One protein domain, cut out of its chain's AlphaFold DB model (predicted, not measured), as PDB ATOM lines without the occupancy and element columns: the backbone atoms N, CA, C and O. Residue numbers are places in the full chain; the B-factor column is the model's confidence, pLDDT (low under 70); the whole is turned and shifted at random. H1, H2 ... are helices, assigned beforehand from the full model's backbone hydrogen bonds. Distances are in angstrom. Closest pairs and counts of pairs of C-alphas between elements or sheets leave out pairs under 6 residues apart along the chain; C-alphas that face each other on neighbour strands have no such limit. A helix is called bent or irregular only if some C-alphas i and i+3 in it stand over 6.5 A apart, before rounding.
ATOM      1  N   GLY A  79     -10.920 -15.031  98.836       77.12
ATOM      2  CA  GLY A  79      -9.796 -14.790  97.924       77.12
ATOM      3  C   GLY A  79     -10.039 -15.293  96.493       77.12
ATOM      4  O   GLY A  79      -9.190 -15.096  95.627       77.12
ATOM      5  N   ASN A  80     -11.174 -15.955  96.238       90.88
ATOM      6  CA  ASN A  80     -11.534 -16.514  94.936       90.88
ATOM      7  C   ASN A  80     -12.538 -15.609  94.209       90.88
ATOM      8  O   ASN A  80     -13.582 -15.244  94.749       90.88
ATOM      9  N   ARG A  81     -12.238 -15.281  92.947       92.19
ATOM     10  CA  ARG A  81     -13.048 -14.392  92.104       92.19
ATOM     11  C   ARG A  81     -14.444 -14.950  91.809       92.19
ATOM     12  O   ARG A  81     -15.395 -14.180  91.832       92.19
ATOM     13  N   ALA A  82     -14.579 -16.254  91.563       94.75
ATOM     14  CA  ALA A  82     -15.887 -16.854  91.274       94.75
ATOM     15  C   ALA A  82     -16.826 -16.759  92.490       94.75
ATOM     16  O   ALA A  82     -17.966 -16.313  92.370       94.75
ATOM     17  N   ASP A  83     -16.307 -17.075  93.681       94.38
ATOM     18  CA  ASP A  83     -17.058 -16.955  94.934       94.38
ATOM     19  C   ASP A  83     -17.421 -15.496  95.238       94.38
ATOM     20  O   ASP A  83     -18.506 -15.221  95.757       94.38
ATOM     21  N   LEU A  84     -16.540 -14.550  94.883       95.12
ATOM     22  CA  LEU A  84     -16.803 -13.117  95.008       95.12
ATOM     23  C   LEU A  84     -18.000 -12.721  94.137       95.12
ATOM     24  O   LEU A  84     -18.961 -12.164  94.663       95.12
ATOM     25  N   PHE A  85     -17.985 -13.049  92.840       96.00
ATOM     26  CA  PHE A  85     -19.075 -12.684  91.926       96.00
ATOM     27  C   PHE A  85     -20.395 -13.368  92.284       96.00
ATOM     28  O   PHE A  85     -21.453 -12.741  92.205       96.00
ATOM     29  N   TYR A  86     -20.346 -14.625  92.733       96.19
ATOM     30  CA  TYR A  86     -21.527 -15.324  93.235       96.19
ATOM     31  C   TYR A  86     -22.101 -14.664  94.490       96.19
ATOM     32  O   TYR A  86     -23.315 -14.473  94.592       96.19
ATOM     33  N   SER A  87     -21.238 -14.250  95.418       95.56
ATOM     34  CA  SER A  87     -21.652 -13.536  96.628       95.56
ATOM     35  C   SER A  87     -22.277 -12.180  96.301       95.56
ATOM     36  O   SER A  87     -23.331 -11.854  96.847       95.56
ATOM     37  N   GLU A  88     -21.682 -11.414  95.380       96.69
ATOM     38  CA  GLU A  88     -22.256 -10.148  94.914       96.69
ATOM     39  C   GLU A  88     -23.642 -10.354  94.291       96.69
ATOM     40  O   GLU A  88     -24.588  -9.660  94.664       96.69
ATOM     41  N   TYR A  89     -23.783 -11.332  93.390       97.38
ATOM     42  CA  TYR A  89     -25.067 -11.673  92.773       97.38
ATOM     43  C   TYR A  89     -26.130 -12.005  93.826       97.38
ATOM     44  O   TYR A  89     -27.190 -11.384  93.834       97.38
ATOM     45  N   GLN A  90     -25.821 -12.914  94.755       96.81
ATOM     46  CA  GLN A  90     -26.747 -13.349  95.803       96.81
ATOM     47  C   GLN A  90     -27.192 -12.203  96.720       96.81
ATOM     48  O   GLN A  90     -28.364 -12.123  97.090       96.81
ATOM     49  N   MET A  91     -26.278 -11.312  97.112       97.00
ATOM     50  CA  MET A  91     -26.629 -10.169  97.958       97.00
ATOM     51  C   MET A  91     -27.483  -9.153  97.196       97.00
ATOM     52  O   MET A  91     -28.506  -8.708  97.717       97.00
ATOM     53  N   MET A  92     -27.111  -8.829  95.955       98.19
ATOM     54  CA  MET A  92     -27.861  -7.880  95.128       98.19
ATOM     55  C   MET A  92     -29.254  -8.413  94.773       98.19
ATOM     56  O   MET A  92     -30.225  -7.670  94.873       98.19
ATOM     57  N   GLU A  93     -29.382  -9.703  94.449       97.00
ATOM     58  CA  GLU A  93     -30.663 -10.363  94.163       97.00
ATOM     59  C   GLU A  93     -31.626 -10.322  95.360       97.00
ATOM     60  O   GLU A  93     -32.819 -10.069  95.186       97.00
ATOM     61  N   ARG A  94     -31.120 -10.495  96.590       96.69
ATOM     62  CA  ARG A  94     -31.930 -10.379  97.819       96.69
ATOM     63  C   ARG A  94     -32.412  -8.957  98.090       96.69
ATOM     64  O   ARG A  94     -33.462  -8.780  98.709       96.69
ATOM     65  N   LEU A  95     -31.648  -7.945  97.678       96.69
ATOM     66  CA  LEU A  95     -32.071  -6.548  97.788       96.69
ATOM     67  C   LEU A  95     -33.150  -6.224  96.754       96.69
ATOM     68  O   LEU A  95     -34.190  -5.669  97.119       96.69
ATOM     69  N   ASN A  96     -32.892  -6.592  95.498       96.81
ATOM     70  CA  ASN A  96     -33.772  -6.432  94.349       96.81
ATOM     71  C   ASN A  96     -33.383  -7.472  93.273       96.81
ATOM     72  O   ASN A  96     -32.264  -7.418  92.756       96.81
ATOM     73  N   PRO A  97     -34.284  -8.387  92.865       93.62
ATOM     74  CA  PRO A  97     -33.959  -9.425  91.882       93.62
ATOM     75  C   PRO A  97     -33.400  -8.892  90.554       93.62
ATOM     76  O   PRO A  97     -32.516  -9.505  89.953       93.62
ATOM     77  N   GLY A  98     -33.858  -7.716  90.108       96.88
ATOM     78  CA  GLY A  98     -33.347  -7.070  88.897       96.88
ATOM     79  C   GLY A  98     -31.896  -6.605  89.037       96.88
ATOM     80  O   GLY A  98     -31.124  -6.663  88.076       96.88
ATOM     81  N   TRP A  99     -31.489  -6.204  90.242       98.38
ATOM     82  CA  TRP A  99     -30.132  -5.739  90.517       98.38
ATOM     83  C   TRP A  99     -29.104  -6.868  90.522       98.38
ATOM     84  O   TRP A  99     -27.977  -6.645  90.081       98.38
ATOM     85  N   GLY A 100     -29.483  -8.080  90.941       97.88
ATOM     86  CA  GLY A 100     -28.620  -9.262  90.828       97.88
ATOM     87  C   GLY A 100     -28.192  -9.502  89.378       97.88
ATOM     88  O   GLY A 100     -27.001  -9.523  89.064       97.88
ATOM     89  N   LYS A 101     -29.162  -9.570  88.460       97.81
ATOM     90  CA  LYS A 101     -28.888  -9.732  87.023       97.81
ATOM     91  C   LYS A 101     -28.147  -8.538  86.423       97.81
ATOM     92  O   LYS A 101     -27.212  -8.708  85.641       97.81
ATOM     93  N   ARG A 102     -28.525  -7.309  86.802       98.12
ATOM     94  CA  ARG A 102     -27.818  -6.079  86.396       98.12
ATOM     95  C   ARG A 102     -26.335  -6.135  86.772       98.12
ATOM     96  O   ARG A 102     -25.496  -5.867  85.918       98.12
ATOM     97  N   ARG A 103     -26.002  -6.576  87.989       97.62
ATOM     98  CA  ARG A 103     -24.613  -6.710  88.452       97.62
ATOM     99  C   ARG A 103     -23.795  -7.659  87.585       97.62
ATOM    100  O   ARG A 103     -22.652  -7.341  87.241       97.62
ATOM    101  N   VAL A 104     -24.368  -8.802  87.218       98.00
ATOM    102  CA  VAL A 104     -23.701  -9.787  86.358       98.00
ATOM    103  C   VAL A 104     -23.443  -9.201  84.964       98.00
ATOM    104  O   VAL A 104     -22.297  -9.215  84.510       98.00
ATOM    105  N   ARG A 105     -24.445  -8.567  84.338       98.19
ATOM    106  CA  ARG A 105     -24.296  -7.887  83.033       98.19
ATOM    107  C   ARG A 105     -23.256  -6.764  83.051       98.19
ATOM    108  O   ARG A 105     -22.447  -6.651  82.125       98.19
ATOM    109  N   ASP A 106     -23.232  -5.960  84.113       97.19
ATOM    110  CA  ASP A 106     -22.249  -4.886  84.282       97.19
ATOM    111  C   ASP A 106     -20.821  -5.445  84.387       97.19
ATOM    112  O   ASP A 106     -19.888  -4.891  83.795       97.19
ATOM    113  N   THR A 107     -20.642  -6.570  85.092       97.00
ATOM    114  CA  THR A 107     -19.334  -7.245  85.206       97.00
ATOM    115  C   THR A 107     -18.893  -7.843  83.879       97.00
ATOM    116  O   THR A 107     -17.748  -7.639  83.477       97.00
ATOM    117  N   ALA A 108     -19.796  -8.514  83.160       98.00
ATOM    118  CA  ALA A 108     -19.504  -9.056  81.835       98.00
ATOM    119  C   ALA A 108     -19.076  -7.942  80.864       98.00
ATOM    120  O   ALA A 108     -18.058  -8.044  80.176       98.00
ATOM    121  N   SER A 109     -19.795  -6.816  80.882       97.75
ATOM    122  CA  SER A 109     -19.455  -5.626  80.097       97.75
ATOM    123  C   SER A 109     -18.092  -5.045  80.485       97.75
ATOM    124  O   SER A 109     -17.320  -4.632  79.618       97.75
ATOM    125  N   MET A 110     -17.755  -5.029  81.778       96.38
ATOM    126  CA  MET A 110     -16.431  -4.622  82.254       96.38
ATOM    127  C   MET A 110     -15.323  -5.544  81.728       96.38
ATOM    128  O   MET A 110     -14.329  -5.031  81.221       96.38
ATOM    129  N   PHE A 111     -15.490  -6.868  81.784       97.06
ATOM    130  CA  PHE A 111     -14.498  -7.820  81.266       97.06
ATOM    131  C   PHE A 111     -14.236  -7.654  79.773       97.06
ATOM    132  O   PHE A 111     -13.081  -7.630  79.346       97.06
ATOM    133  N   ARG A 112     -15.285  -7.419  78.978       96.62
ATOM    134  CA  ARG A 112     -15.126  -7.093  77.551       96.62
ATOM    135  C   ARG A 112     -14.301  -5.833  77.335       96.62
ATOM    136  O   ARG A 112     -13.373  -5.838  76.531       96.62
ATOM    137  N   ARG A 113     -14.615  -4.759  78.068       96.94
ATOM    138  CA  ARG A 113     -13.880  -3.484  77.977       96.94
ATOM    139  C   ARG A 113     -12.422  -3.626  78.415       96.94
ATOM    140  O   ARG A 113     -11.550  -3.002  77.816       96.94
ATOM    141  N   ASN A 114     -12.157  -4.478  79.401       94.69
ATOM    142  CA  ASN A 114     -10.824  -4.703  79.959       94.69
ATOM    143  C   ASN A 114     -10.009  -5.770  79.209       94.69
ATOM    144  O   ASN A 114      -8.893  -6.069  79.624       94.69
ATOM    145  N   LYS A 115     -10.526  -6.301  78.089       92.94
ATOM    146  CA  LYS A 115      -9.883  -7.344  77.270       92.94
ATOM    147  C   LYS A 115      -9.619  -8.654  78.026       92.94
ATOM    148  O   LYS A 115      -8.651  -9.338  77.716       92.94
ATOM    149  N   THR A 116     -10.495  -9.005  78.965       94.62
ATOM    150  CA  THR A 116     -10.483 -10.299  79.670       94.62
ATOM    151  C   THR A 116     -11.827 -11.036  79.534       94.62
ATOM    152  O   THR A 116     -12.423 -11.426  80.538       94.62
ATOM    153  N   PRO A 117     -12.392 -11.194  78.316       95.25
ATOM    154  CA  PRO A 117     -13.708 -11.811  78.126       95.25
ATOM    155  C   PRO A 117     -13.801 -13.254  78.647       95.25
ATOM    156  O   PRO A 117     -14.892 -13.702  78.985       95.25
ATOM    157  N   GLU A 118     -12.686 -13.973  78.753       95.88
ATOM    158  CA  GLU A 118     -12.606 -15.304  79.356       95.88
ATOM    159  C   GLU A 118     -13.063 -15.330  80.823       95.88
ATOM    160  O   GLU A 118     -13.613 -16.334  81.277       95.88
ATOM    161  N   ASP A 119     -12.932 -14.214  81.549       96.25
ATOM    162  CA  ASP A 119     -13.385 -14.098  82.937       96.25
ATOM    163  C   ASP A 119     -14.916 -14.105  83.070       96.25
ATOM    164  O   ASP A 119     -15.431 -14.274  84.175       96.25
ATOM    165  N   ILE A 120     -15.669 -13.962  81.969       97.31
ATOM    166  CA  ILE A 120     -17.135 -14.122  81.974       97.31
ATOM    167  C   ILE A 120     -17.521 -15.518  82.483       97.31
ATOM    168  O   ILE A 120     -18.542 -15.654  83.149       97.31
ATOM    169  N   ALA A 121     -16.675 -16.533  82.274       96.44
ATOM    170  CA  ALA A 121     -16.889 -17.882  82.801       96.44
ATOM    171  C   ALA A 121     -16.869 -17.964  84.343       96.44
ATOM    172  O   ALA A 121     -17.281 -18.975  84.904       96.44
ATOM    173  N   LEU A 122     -16.387 -16.922  85.033       96.31
ATOM    174  CA  LEU A 122     -16.405 -16.822  86.498       96.31
ATOM    175  C   LEU A 122     -17.730 -16.267  87.034       96.31
ATOM    176  O   LEU A 122     -17.926 -16.235  88.251       96.31
ATOM    177  N   LEU A 123     -18.595 -15.751  86.158       97.44
ATOM    178  CA  LEU A 123     -19.839 -15.117  86.558       97.44
ATOM    179  C   LEU A 123     -20.932 -16.159  86.825       97.44
ATOM    180  O   LEU A 123     -20.965 -17.200  86.168       97.44
ATOM    181  N   PRO A 124     -21.853 -15.880  87.762       96.69
ATOM    182  CA  PRO A 124     -23.021 -16.723  87.979       96.69
ATOM    183  C   PRO A 124     -23.876 -16.851  86.716       96.69
ATOM    184  O   PRO A 124     -24.101 -15.861  86.017       96.69
ATOM    185  N   ASP A 125     -24.401 -18.051  86.473       95.88
ATOM    186  CA  ASP A 125     -25.446 -18.258  85.473       95.88
ATOM    187  C   ASP A 125     -26.753 -17.625  85.966       95.88
ATOM    188  O   ASP A 125     -27.289 -17.992  87.012       95.88
ATOM    189  N   ILE A 126     -27.244 -16.648  85.207       96.00
ATOM    190  CA  ILE A 126     -28.470 -15.898  85.497       96.00
ATOM    191  C   ILE A 126     -29.621 -16.235  84.534       96.00
ATOM    192  O   ILE A 126     -30.666 -15.565  84.554       96.00
ATOM    193  N   GLY A 127     -29.449 -17.270  83.703       94.19
ATOM    194  CA  GLY A 127     -30.448 -17.752  82.747       94.19
ATOM    195  C   GLY A 127     -30.651 -16.850  81.526       94.19
ATOM    196  O   GLY A 127     -31.713 -16.899  80.908       94.19
ATOM    197  N   GLU A 128     -29.674 -16.003  81.198       93.62
ATOM    198  CA  GLU A 128     -29.650 -15.165  79.993       93.62
ATOM    199  C   GLU A 128     -28.241 -15.143  79.386       93.62
ATOM    200  O   GLU A 128     -27.252 -15.373  80.083       93.62
ATOM    201  N   GLU A 129     -28.148 -14.883  78.082       93.69
ATOM    202  CA  GLU A 129     -26.856 -14.732  77.413       93.69
ATOM    203  C   GLU A 129     -26.168 -13.444  77.877       93.69
ATOM    204  O   GLU A 129     -26.769 -12.365  77.872       93.69
ATOM    205  N   LEU A 130     -24.900 -13.574  78.276       93.12
ATOM    206  CA  LEU A 130     -24.070 -12.458  78.719       93.12
ATOM    207  C   LEU A 130     -23.312 -11.847  77.573       93.12
ATOM    208  O   LEU A 130     -22.682 -12.585  76.783       93.12
TER     209      LEU A 130
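Overview. This is residues 79 to 130 of the 130 residues of an uncharacterized protein of Mycobacteroides abscessus subsp. abscessus (UniProt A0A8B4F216). Two long helices, H1 and H2, make a helical hairpin shaped like a V, and the short helix H3 bridges its open end, touching the first part of H1 and the later part of H2. After H3 the tail, residues 123 to 130, folds back on the same side of the V as H3 and has no named element. The 52 printed residues hold three named helices, H1, H2 and H3 in chain order, and no named strand; the class is all helix. The whole is compact, with a radius of gyration of the C-alphas of 10.5 A, and its outline is rounded, spanning 30 by 25 by 16 A.

Arrangement. The longest helix is H2, residues 97 to 113. It touches H1, residues 81 to 95, with its residues 99 to 104 alone; the closest C-alphas are those of Glu 93 and Gly 100, 4.1 A apart. H1 and H2 are a helical hairpin and run opposite ways at a shallow tilt of 34 degrees, only just short of steep. H2 touches H3, residues 117 to 122, with its residues 107 to 111 alone; the closest C-alphas are those of Phe 111 and Pro 117, 5.1 A apart. H2 and H3 are also a helical hairpin and run opposite ways at a tilt of 35.4 degrees, only just steep. H1 and H3 only just touch, with 3 pairs of C-alphas within 8 A, and H1 does so with residues 81 to 85 alone; the closest C-alphas are those of Ala 82 and Leu 122, 4.8 A apart. They run the same way at a steep tilt of 69 degrees, only just short of about perpendicular. The packing of the helices is mostly crossed, only just: 1 of the 3 pairs is at a shallow tilt. In H1 each O i to N i+4 pair is within hydrogen-bond range; in H2 12 of 13 are, and in H3 0 of 2, where 3 of 3 O i to N i+3 pairs are.

Along the chain. H2 runs 25.1 A from C-alpha 97 at (-33.959, -9.425, 91.882) to C-alpha 113. H1 begins at C-alpha 81 at (-13.048, -14.392, 92.104) and is 21.3 A long from first to last C-alpha. H3 is 10.1 A long and ends at C-alpha 122 at (-16.405, -16.822, 86.498). H3 is neither bent nor irregular, but only just: C-alphas 118 and 121 are 6.1 A apart.

Size, cuts and confidence. The two C-alphas farthest apart are those of Arg 94 and Lys 115, 30.3 A. The C-alphas of the first and last printed residues, Gly 79 and Leu 130, are 24.0 A apart, and Leu 130 is the chain's last residue. The printed part has no cut. The links from H1 to H2 and from H2 to H3 are tight, with 1 and 3 residues between the helices. The mean pLDDT of the printed part is 95.8, and no printed residue is under 70.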